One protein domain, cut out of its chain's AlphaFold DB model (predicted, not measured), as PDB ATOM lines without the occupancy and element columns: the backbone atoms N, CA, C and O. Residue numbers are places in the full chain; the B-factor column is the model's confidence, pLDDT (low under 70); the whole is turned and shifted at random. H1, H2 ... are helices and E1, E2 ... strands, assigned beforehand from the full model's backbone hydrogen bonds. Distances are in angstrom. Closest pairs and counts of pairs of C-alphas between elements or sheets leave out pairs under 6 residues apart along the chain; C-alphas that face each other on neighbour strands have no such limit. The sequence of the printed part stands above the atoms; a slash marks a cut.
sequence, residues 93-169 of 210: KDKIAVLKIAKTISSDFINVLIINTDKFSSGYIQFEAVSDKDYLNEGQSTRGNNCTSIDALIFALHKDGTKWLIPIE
ATOM      1  N   LYS A  93      -8.146  17.852  25.078       96.12
ATOM      2  CA  LYS A  93      -8.370  19.122  25.799       96.12
ATOM      3  C   LYS A  93      -7.114  20.004  25.848       96.12
ATOM      4  O   LYS A  93      -7.208  21.151  26.269       96.12
ATOM      5  N   ASP A  94      -5.967  19.506  25.392       98.00
ATOM      6  CA  ASP A  94      -4.724  20.267  25.303       98.00
ATOM      7  C   ASP A  94      -4.644  20.979  23.949       98.00
ATOM      8  O   ASP A  94      -4.286  20.408  22.916       98.00
ATOM      9  N   LYS A  95      -4.961  22.272  23.962       98.44
ATOM     10  CA  LYS A  95      -4.935  23.124  22.772       98.44
ATOM     11  C   LYS A  95      -3.576  23.125  22.069       98.44
ATOM     12  O   LYS A  95      -3.520  23.144  20.841       98.44
ATOM     13  N   ILE A  96      -2.485  23.147  22.835       98.50
ATOM     14  CA  ILE A  96      -1.126  23.263  22.298       98.50
ATOM     15  C   ILE A  96      -0.735  21.946  21.635       98.50
ATOM     16  O   ILE A  96      -0.221  21.961  20.515       98.50
ATOM     17  N   ALA A  97      -1.005  20.814  22.287       98.44
ATOM     18  CA  ALA A  97      -0.747  19.499  21.712       98.44
ATOM     19  C   ALA A  97      -1.566  19.270  20.434       98.44
ATOM     20  O   ALA A  97      -1.013  18.850  19.419       98.44
ATOM     21  N   VAL A  98      -2.857  19.615  20.435       98.56
ATOM     22  CA  VAL A  98      -3.717  19.433  19.253       98.56
ATOM     23  C   VAL A  98      -3.320  20.369  18.111       98.56
ATOM     24  O   VAL A  98      -3.291  19.945  16.958       98.56
ATOM     25  N   LEU A  99      -2.915  21.610  18.405       98.69
ATOM     26  CA  LEU A  99      -2.352  22.499  17.385       98.69
ATOM     27  C   LEU A  99      -1.052  21.937  16.792       98.69
ATOM     28  O   LEU A  99      -0.839  22.053  15.588       98.69
ATOM     29  N   LYS A 100      -0.193  21.303  17.600       98.38
ATOM     30  CA  LYS A 100       1.011  20.624  17.092       98.38
ATOM     31  C   LYS A 100       0.660  19.471  16.151       98.38
ATOM     32  O   LYS A 100       1.339  19.330  15.141       98.38
ATOM     33  N   ILE A 101      -0.402  18.708  16.431       97.75
ATOM     34  CA  ILE A 101      -0.915  17.678  15.510       97.75
ATOM     35  C   ILE A 101      -1.391  18.322  14.205       97.75
ATOM     36  O   ILE A 101      -0.953  17.909  13.143       97.75
ATOM     37  N   ALA A 102      -2.224  19.365  14.258       98.00
ATOM     38  CA  ALA A 102      -2.681  20.052  13.045       98.00
ATOM     39  C   ALA A 102      -1.503  20.587  12.208       98.00
ATOM     40  O   ALA A 102      -1.501  20.481  10.981       98.00
ATOM     41  N   LYS A 103      -0.453  21.091  12.870       98.31
ATOM     42  CA  LYS A 103       0.752  21.609  12.213       98.31
ATOM     43  C   LYS A 103       1.606  20.564  11.497       98.31
ATOM     44  O   LYS A 103       2.427  20.959  10.675       98.31
ATOM     45  N   THR A 104       1.418  19.267  11.750       96.88
ATOM     46  CA  THR A 104       2.085  18.223  10.947       96.88
ATOM     47  C   THR A 104       1.495  18.113   9.541       96.88
ATOM     48  O   THR A 104       2.170  17.619   8.643       96.88
ATOM     49  N   ILE A 105       0.262  18.594   9.345       95.44
ATOM     50  CA  ILE A 105      -0.424  18.644   8.048       95.44
ATOM     51  C   ILE A 105      -0.070  19.944   7.325       95.44
ATOM     52  O   ILE A 105       0.247  19.926   6.139       95.44
ATOM     53  N   SER A 106      -0.111  21.074   8.036       96.56
ATOM     54  CA  SER A 106       0.323  22.372   7.512       96.56
ATOM     55  C   SER A 106       0.783  23.302   8.631       96.56
ATOM     56  O   SER A 106       0.045  23.554   9.585       96.56
ATOM     57  N   SER A 107       1.973  23.891   8.489       97.81
ATOM     58  CA  SER A 107       2.508  24.866   9.450       97.81
ATOM     59  C   SER A 107       1.693  26.160   9.539       97.81
ATOM     60  O   SER A 107       1.859  26.916  10.498       97.81
ATOM     61  N   ASP A 108       0.806  26.398   8.573       98.44
ATOM     62  CA  ASP A 108      -0.012  27.604   8.459       98.44
ATOM     63  C   ASP A 108      -1.271  27.586   9.338       98.44
ATOM     64  O   ASP A 108      -1.962  28.601   9.455       98.44
ATOM     65  N   PHE A 109      -1.569  26.468  10.007       98.62
ATOM     66  CA  PHE A 109      -2.577  26.462  11.063       98.62
ATOM     67  C   PHE A 109      -2.081  27.251  12.277       98.62
ATOM     68  O   PHE A 109      -1.080  26.909  12.910       98.62
ATOM     69  N   ILE A 110      -2.808  28.310  12.628       98.44
ATOM     70  CA  ILE A 110      -2.441  29.227  13.716       98.44
ATOM     71  C   ILE A 110      -3.193  28.931  15.012       98.44
ATOM     72  O   ILE A 110      -2.762  29.351  16.084       98.44
ATOM     73  N   ASN A 111      -4.316  28.214  14.937       98.56
ATOM     74  CA  ASN A 111      -5.155  27.926  16.092       98.56
ATOM     75  C   ASN A 111      -5.988  26.649  15.876       98.56
ATOM     76  O   ASN A 111      -6.243  26.248  14.742       98.56
ATOM     77  N   VAL A 112      -6.447  26.042  16.970       98.44
ATOM     78  CA  VAL A 112      -7.475  24.990  16.974       98.44
ATOM     79  C   VAL A 112      -8.655  25.441  17.826       98.44
ATOM     80  O   VAL A 112      -8.500  26.144  18.828       98.44
ATOM     81  N   LEU A 113      -9.849  25.079  17.381       98.25
ATOM     82  CA  LEU A 113     -11.129  25.542  17.890       98.25
ATOM     83  C   LEU A 113     -11.847  24.384  18.587       98.25
ATOM     84  O   LEU A 113     -11.699  23.224  18.209       98.25
ATOM     85  N   ILE A 114     -12.628  24.706  19.618       97.00
ATOM     86  CA  ILE A 114     -13.461  23.713  20.297       97.00
ATOM     87  C   ILE A 114     -14.613  23.324  19.370       97.00
ATOM     88  O   ILE A 114     -15.265  24.186  18.774       97.00
ATOM     89  N   ILE A 115     -14.878  22.025  19.265       93.31
ATOM     90  CA  ILE A 115     -15.998  21.496  18.492       93.31
ATOM     91  C   ILE A 115     -17.243  21.469  19.381       93.31
ATOM     92  O   ILE A 115     -17.505  20.506  20.098       93.31
ATOM     93  N   ASN A 116     -18.007  22.560  19.359       88.19
ATOM     94  CA  ASN A 116     -19.160  22.757  20.249       88.19
ATOM     95  C   ASN A 116     -20.363  21.848  19.926       88.19
ATOM     96  O   ASN A 116     -21.279  21.730  20.737       88.19
ATOM     97  N   THR A 117     -20.374  21.195  18.761       83.25
ATOM     98  CA  THR A 117     -21.386  20.185  18.404       83.25
ATOM     99  C   THR A 117     -21.213  18.885  19.198       83.25
ATOM    100  O   THR A 117     -22.153  18.102  19.323       83.25
ATOM    101  N   ASP A 118     -20.054  18.672  19.826       85.06
ATOM    102  CA  ASP A 118     -19.796  17.570  20.754       85.06
ATOM    103  C   ASP A 118     -20.338  17.903  22.161       85.06
ATOM    104  O   ASP A 118     -19.593  18.236  23.086       85.06
ATOM    105  N   LYS A 119     -21.671  17.880  22.296       80.19
ATOM    106  CA  LYS A 119     -22.454  18.547  23.360       80.19
ATOM    107  C   LYS A 119     -22.068  18.216  24.807       80.19
ATOM    108  O   LYS A 119     -22.235  19.060  25.679       80.19
ATOM    109  N   PHE A 120     -21.608  17.000  25.099       82.94
ATOM    110  CA  PHE A 120     -21.455  16.546  26.492       82.94
ATOM    111  C   PHE A 120     -20.069  16.761  27.091       82.94
ATOM    112  O   PHE A 120     -19.922  16.799  28.312       82.94
ATOM    113  N   SER A 121     -19.039  16.843  26.257       87.25
ATOM    114  CA  SER A 121     -17.662  17.040  26.705       87.25
ATOM    115  C   SER A 121     -16.850  17.570  25.536       87.25
ATOM    116  O   SER A 121     -15.938  16.894  25.066       87.25
ATOM    117  N   SER A 122     -17.175  18.770  25.059       92.12
ATOM    118  CA  SER A 122     -16.489  19.375  23.918       92.12
ATOM    119  C   SER A 122     -14.976  19.492  24.154       92.12
ATOM    120  O   SER A 122     -14.470  19.457  25.282       92.12
ATOM    121  N   GLY A 123     -14.223  19.551  23.066       95.38
ATOM    122  CA  GLY A 123     -12.770  19.654  23.083       95.38
ATOM    123  C   GLY A 123     -12.242  20.021  21.705       95.38
ATOM    124  O   GLY A 123     -13.015  20.336  20.802       95.38
ATOM    125  N   TYR A 124     -10.924  19.968  21.551       98.00
ATOM    126  CA  TYR A 124     -10.243  20.217  20.279       98.00
ATOM    127  C   TYR A 124     -10.185  18.967  19.388       98.00
ATOM    128  O   TYR A 124      -9.909  19.088  18.198       98.00
ATOM    129  N   ILE A 125     -10.457  17.784  19.959       97.44
ATOM    130  CA  ILE A 125     -10.666  16.529  19.226       97.44
ATOM    131  C   ILE A 125     -12.038  15.949  19.590       97.44
ATOM    132  O   ILE A 125     -12.336  15.706  20.768       97.44
ATOM    133  N   GLN A 126     -12.849  15.691  18.569       95.69
ATOM    134  CA  GLN A 126     -14.113  14.961  18.656       95.69
ATOM    135  C   GLN A 126     -13.913  13.540  18.110       95.69
ATOM    136  O   GLN A 126     -13.398  13.382  17.013       95.69
ATOM    137  N   PHE A 127     -14.333  12.506  18.842       94.94
ATOM    138  CA  PHE A 127     -14.201  11.097  18.419       94.94
ATOM    139  C   PHE A 127     -15.481  10.552  17.808       94.94
ATOM    140  O   PHE A 127     -16.553  10.908  18.294       94.94
ATOM    141  N   GLU A 128     -15.388   9.654  16.828       92.62
ATOM    142  CA  GLU A 128     -16.555   9.038  16.172       92.62
ATOM    143  C   GLU A 128     -17.534  10.117  15.686       92.62
ATOM    144  O   GLU A 128     -18.731  10.090  15.984       92.62
ATOM    145  N   ALA A 129     -17.002  11.173  15.069       90.06
ATOM    146  CA  ALA A 129     -17.766  12.347  14.676       90.06
ATOM    147  C   ALA A 129     -18.729  11.992  13.538       90.06
ATOM    148  O   ALA A 129     -18.357  11.304  12.591       90.06
ATOM    149  N   VAL A 130     -19.962  12.477  13.636       85.50
ATOM    150  CA  VAL A 130     -21.006  12.325  12.617       85.50
ATOM    151  C   VAL A 130     -21.600  13.695  12.319       85.50
ATOM    152  O   VAL A 130     -21.494  14.611  13.137       85.50
ATOM    153  N   SER A 131     -22.225  13.835  11.154       80.00
ATOM    154  CA  SER A 131     -23.010  15.022  10.820       80.00
ATOM    155  C   SER A 131     -24.303  15.067  11.642       80.00
ATOM    156  O   SER A 131     -24.905  14.029  11.913       80.00
ATOM    157  N   ASP A 132     -24.765  16.272  11.988       75.31
ATOM    158  CA  ASP A 132     -26.081  16.486  12.612       75.31
ATOM    159  C   ASP A 132     -27.247  16.206  11.645       75.31
ATOM    160  O   ASP A 132     -28.393  16.044  12.064       75.31
ATOM    161  N   LYS A 133     -26.960  16.167  10.339       75.56
ATOM    162  CA  LYS A 133     -27.908  15.839   9.269       75.56
ATOM    163  C   LYS A 133     -27.461  14.576   8.539       75.56
ATOM    164  O   LYS A 133     -26.282  14.447   8.198       75.56
ATOM    165  N   ASP A 134     -28.411  13.694   8.242       77.25
ATOM    166  CA  ASP A 134     -28.185  12.485   7.450       77.25
ATOM    167  C   ASP A 134     -28.106  12.810   5.950       77.25
ATOM    168  O   ASP A 134     -29.042  12.612   5.183       77.25
ATOM    169  N   TYR A 135     -26.969  13.362   5.535       77.62
ATOM    170  CA  TYR A 135     -26.715  13.718   4.138       77.62
ATOM    171  C   TYR A 135     -26.553  12.505   3.214       77.62
ATOM    172  O   TYR A 135     -26.701  12.632   2.002       77.62
ATOM    173  N   LEU A 136     -26.225  11.340   3.776       76.75
ATOM    174  CA  LEU A 136     -25.968  10.114   3.025       76.75
ATOM    175  C   LEU A 136     -27.161   9.150   3.046       76.75
ATOM    176  O   LEU A 136     -27.047   8.058   2.493       76.75
ATOM    177  N   ASN A 137     -28.297   9.540   3.632       74.25
ATOM    178  CA  ASN A 137     -29.496   8.707   3.762       74.25
ATOM    179  C   ASN A 137     -29.185   7.327   4.379       74.25
ATOM    180  O   ASN A 137     -29.641   6.289   3.894       74.25
ATOM    181  N   GLU A 138     -28.342   7.297   5.414       69.31
ATOM    182  CA  GLU A 138     -27.959   6.076   6.136       69.31
ATOM    183  C   GLU A 138     -28.909   5.758   7.302       69.31
ATOM    184  O   GLU A 138     -28.779   4.708   7.936       69.31
ATOM    185  N   GLY A 139     -29.887   6.628   7.565       71.25
ATOM    186  CA  GLY A 139     -30.842   6.530   8.660       71.25
ATOM    187  C   GLY A 139     -30.406   7.374   9.858       71.25
ATOM    188  O   GLY A 139     -30.058   8.544   9.738       71.25
ATOM    189  N   GLN A 140     -30.445   6.807  11.067       63.25
ATOM    190  CA  GLN A 140     -29.958   7.534  12.242       63.25
ATOM    191  C   GLN A 140     -28.426   7.570  12.266       63.25
ATOM    192  O   GLN A 140     -27.778   6.526  12.378       63.25
ATOM    193  N   SER A 141     -27.857   8.779  12.254       60.38
ATOM    194  CA  SER A 141     -26.432   9.036  12.490       60.38
ATOM    195  C   SER A 141     -26.037   8.592  13.907       60.38
ATOM    196  O   SER A 141     -26.108   9.350  14.874       60.38
ATOM    197  N   THR A 142     -25.670   7.319  14.051       60.03
ATOM    198  CA  THR A 142     -25.297   6.687  15.323       60.03
ATOM    199  C   THR A 142     -23.782   6.518  15.399       60.03
ATOM    200  O   THR A 142     -23.185   5.690  14.721       60.03
ATOM    201  N   ARG A 143     -23.128   7.327  16.239       69.00
ATOM    202  CA  ARG A 143     -21.662   7.354  16.368       69.00
ATOM    203  C   ARG A 143     -21.104   5.954  16.672       69.00
ATOM    204  O   ARG A 143     -21.543   5.300  17.623       69.00
ATOM    205  N   GLY A 144     -20.123   5.505  15.887       55.12
ATOM    206  CA  GLY A 144     -19.405   4.244  16.111       55.12
ATOM    207  C   GLY A 144     -20.129   2.963  15.679       55.12
ATOM    208  O   GLY A 144     -19.652   1.873  16.003       55.12
ATOM    209  N   ASN A 145     -21.273   3.035  14.982       64.44
ATOM    210  CA  ASN A 145     -21.915   1.847  14.407       64.44
ATOM    211  C   ASN A 145     -22.806   2.178  13.200       64.44
ATOM    212  O   ASN A 145     -23.614   3.090  13.270       64.44
ATOM    213  N   ASN A 146     -22.716   1.382  12.129       57.44
ATOM    214  CA  ASN A 146     -23.635   1.383  10.977       57.44
ATOM    215  C   ASN A 146     -23.944   2.748  10.318       57.44
ATOM    216  O   ASN A 146     -24.920   2.850   9.581       57.44
ATOM    217  N   CYS A 147     -23.104   3.760  10.524       67.44
ATOM    218  CA  CYS A 147     -23.132   5.021   9.793       67.44
ATOM    219  C   CYS A 147     -21.700   5.490   9.519       67.44
ATOM    220  O   CYS A 147     -20.748   5.017  10.149       67.44
ATOM    221  N   THR A 148     -21.547   6.397   8.562       64.62
ATOM    222  CA  THR A 148     -20.273   7.033   8.234       64.62
ATOM    223  C   THR A 148     -19.881   7.974   9.373       64.62
ATOM    224  O   THR A 148     -20.327   9.121   9.431       64.62
ATOM    225  N   SER A 149     -19.063   7.475  10.300       78.94
ATOM    226  CA  SER A 149     -18.381   8.281  11.312       78.94
ATOM    227  C   SER A 149     -16.923   8.512  10.928       78.94
ATOM    228  O   SER A 149     -16.302   7.700  10.247       78.94
ATOM    229  N   ILE A 150     -16.384   9.646  11.366       87.50
ATOM    230  CA  ILE A 150     -14.958   9.956  11.309       87.50
ATOM    231  C   ILE A 150     -14.351   9.526  12.646       87.50
ATOM    232  O   ILE A 150     -14.828   9.973  13.695       87.50
ATOM    233  N   ASP A 151     -13.298   8.703  12.627       93.00
ATOM    234  CA  ASP A 151     -12.690   8.156  13.851       93.00
ATOM    235  C   ASP A 151     -12.291   9.276  14.843       93.00
ATOM    236  O   ASP A 151     -12.604   9.194  16.038       93.00
ATOM    237  N   ALA A 152     -11.674  10.361  14.355       95.75
ATOM    238  CA  ALA A 152     -11.443  11.596  15.108       95.75
ATOM    239  C   ALA A 152     -11.490  12.858  14.221       95.75
ATOM    240  O   ALA A 152     -11.150  12.823  13.046       95.75
ATOM    241  N   LEU A 153     -11.884  14.004  14.777       96.50
ATOM    242  CA  LEU A 153     -12.048  15.267  14.052       96.50
ATOM    243  C   LEU A 153     -11.387  16.421  14.809       96.50
ATOM    244  O   LEU A 153     -11.633  16.591  16.005       96.50
ATOM    245  N   ILE A 154     -10.593  17.228  14.100       97.94
ATOM    246  CA  ILE A 154     -10.019  18.493  14.584       97.94
ATOM    247  C   ILE A 154     -10.644  19.658  13.813       97.94
ATOM    248  O   ILE A 154     -10.826  19.579  12.598       97.94
ATOM    249  N   PHE A 155     -10.926  20.762  14.508       97.81
ATOM    250  CA  PHE A 155     -11.356  22.017  13.893       97.81
ATOM    251  C   PHE A 155     -10.246  23.066  14.012       97.81
ATOM    252  O   PHE A 155      -9.890  23.471  15.118       97.81
ATOM    253  N   ALA A 156      -9.666  23.489  12.890       98.31
ATOM    254  CA  ALA A 156      -8.491  24.361  12.850       98.31
ATOM    255  C   ALA A 156      -8.782  25.711  12.178       98.31
ATOM    256  O   ALA A 156      -9.674  25.827  11.340       98.31
ATOM    257  N   LEU A 157      -8.010  26.734  12.545       98.62
ATOM    258  CA  LEU A 157      -7.993  28.050  11.906       98.62
ATOM    259  C   LEU A 157      -6.662  28.222  11.177       98.62
ATOM    260  O   LEU A 157      -5.590  28.121  11.785       98.62
ATOM    261  N   HIS A 158      -6.745  28.496   9.886       98.38
ATOM    262  CA  HIS A 158      -5.606  28.770   9.026       98.38
ATOM    263  C   HIS A 158      -5.227  30.261   9.073       98.38
ATOM    264  O   HIS A 158      -6.053  31.109   9.426       98.38
ATOM    265  N   LYS A 159      -3.974  30.601   8.749       98.31
ATOM    266  CA  LYS A 159      -3.459  31.984   8.811       98.31
ATOM    267  C   LYS A 159      -4.180  32.976   7.890       98.31
ATOM    268  O   LYS A 159      -4.135  34.170   8.153       98.31
ATOM    269  N   ASP A 160      -4.848  32.494   6.841       97.75
ATOM    270  CA  ASP A 160      -5.683  33.305   5.938       97.75
ATOM    271  C   ASP A 160      -7.107  33.559   6.476       97.75
ATOM    272  O   ASP A 160      -7.928  34.174   5.800       97.75
ATOM    273  N   GLY A 161      -7.415  33.078   7.684       97.94
ATOM    274  CA  GLY A 161      -8.719  33.225   8.326       97.94
ATOM    275  C   GLY A 161      -9.723  32.115   8.004       97.94
ATOM    276  O   GLY A 161     -10.782  32.062   8.636       97.94
ATOM    277  N   THR A 162      -9.414  31.197   7.082       98.06
ATOM    278  CA  THR A 162     -10.296  30.063   6.777       98.06
ATOM    279  C   THR A 162     -10.318  29.035   7.907       98.06
ATOM    280  O   THR A 162      -9.344  28.838   8.643       98.06
ATOM    281  N   LYS A 163     -11.461  28.359   8.066       98.00
ATOM    282  CA  LYS A 163     -11.657  27.322   9.083       98.00
ATOM    283  C   LYS A 163     -11.738  25.954   8.423       98.00
ATOM    284  O   LYS A 163     -12.467  25.782   7.452       98.00
ATOM    285  N   TRP A 164     -11.015  24.992   8.979       97.56
ATOM    286  CA  TRP A 164     -10.811  23.677   8.386       97.56
ATOM    287  C   TRP A 164     -11.297  22.581   9.319       97.56
ATOM    288  O   TRP A 164     -10.930  22.548  10.495       97.56
ATOM    289  N   LEU A 165     -12.086  21.661   8.773       95.62
ATOM    290  CA  LEU A 165     -12.362  20.374   9.393       95.62
ATOM    291  C   LEU A 165     -11.291  19.391   8.927       95.62
ATOM    292  O   LEU A 165     -11.146  19.149   7.732       95.62
ATOM    293  N   ILE A 166     -10.534  18.847   9.873       96.50
ATOM    294  CA  ILE A 166      -9.464  17.886   9.617       96.50
ATOM    295  C   ILE A 166      -9.946  16.520  10.120       96.50
ATOM    296  O   ILE A 166      -9.851  16.251  11.326       96.50
ATOM    297  N   PRO A 167     -10.510  15.676   9.239       95.25
ATOM    298  CA  PRO A 167     -10.881  14.316   9.591       95.25
ATOM    299  C   PRO A 167      -9.632  13.443   9.736       95.25
ATOM    300  O   PRO A 167      -8.711  13.499   8.923       95.25
ATOM    301  N   ILE A 168      -9.622  12.610  10.768       94.62
ATOM    302  CA  ILE A 168      -8.596  11.610  11.036       94.62
ATOM    303  C   ILE A 168      -9.282  10.253  10.984       94.62
ATOM    304  O   ILE A 168     -10.126   9.949  11.826       94.62
ATOM    305  N   GLU A 169      -8.882   9.441  10.012       93.94
ATOM    306  CA  GLU A 169      -9.225   8.026   9.952       93.94
ATOM    307  C   GLU A 169      -8.097   7.222  10.609       93.94
ATOM    308  O   GLU A 169      -6.931   7.331  10.218       93.94
TER     309      GLU A 169
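What this domain is: This is residues 93 to 169 of the 210 residues of an uncharacterized protein of termite gut metagenome (UniProt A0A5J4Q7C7). A small, strongly twisted sheet is built round one long strand, E3, with E1 and E2 end to end along one side of it and E4 along the other. Helix H1 packs over one face near E1, and a long loop, residues 130 to 149, lies beyond the opposite end of the sheet. The printed part has 77 residues, in the order H1, E1, E2, E3, E4; the branched sheet's neighbour pairs are antiparallel, and the class is mixed, with under half of the residues in named elements. It is compact, with a radius of gyration of the C-alphas of 13.2 A, yet elongated, spanning 38 by 23 by 19 A.

Where its parts are: Find C-alpha 95 at (-4.935, 23.124, 22.772); from there H1 runs 12.1 A to residue 103. Next come E1, residues 109 to 113, 11.0 A, and E2, residues 125 to 129, 9.4 A. E3, residues 150 to 158, covers 21.1 A, and E4, residues 163 to 168, covers 16.1 A to C-alpha 168 at (-8.596, 11.610, 11.036).

How they stand to each other: Look along E3: E2 is beside residues 150 to 154 and E1 beside 155 to 158 on one side, E4 beside 152 to 157 on the other side. E2, E3 and E4 form a meander, each strand the antiparallel neighbour of the one before, in two hairpins. Check N 113 and O 155 at 2.8 A for E1 and E3, N 153 and O 126 at 2.8 A for E2 and E3, and N 156 and O 164 at 2.9 A for E3 and E4. H1 is on the sheet at a height of 7.7 A, over E1 and only just over E3, on which 3 of its C-alphas fall, and slantwise to the strands, at 44 degrees to E1 on the local plane. Its closest C-alphas to E1 are Leu 99 and Val 112, 5.7 A apart. In H1 every O i to N i+4 pair is within hydrogen-bond range.

The domain as a whole: The C-alphas of Ser 107 and Gly 139, the two farthest apart, are 38.1 A apart. The printed part has no cut; the links E1 to E2 and E2 to E3 are long. Confidence is under 70 at residue 138 and residues 140 to 148.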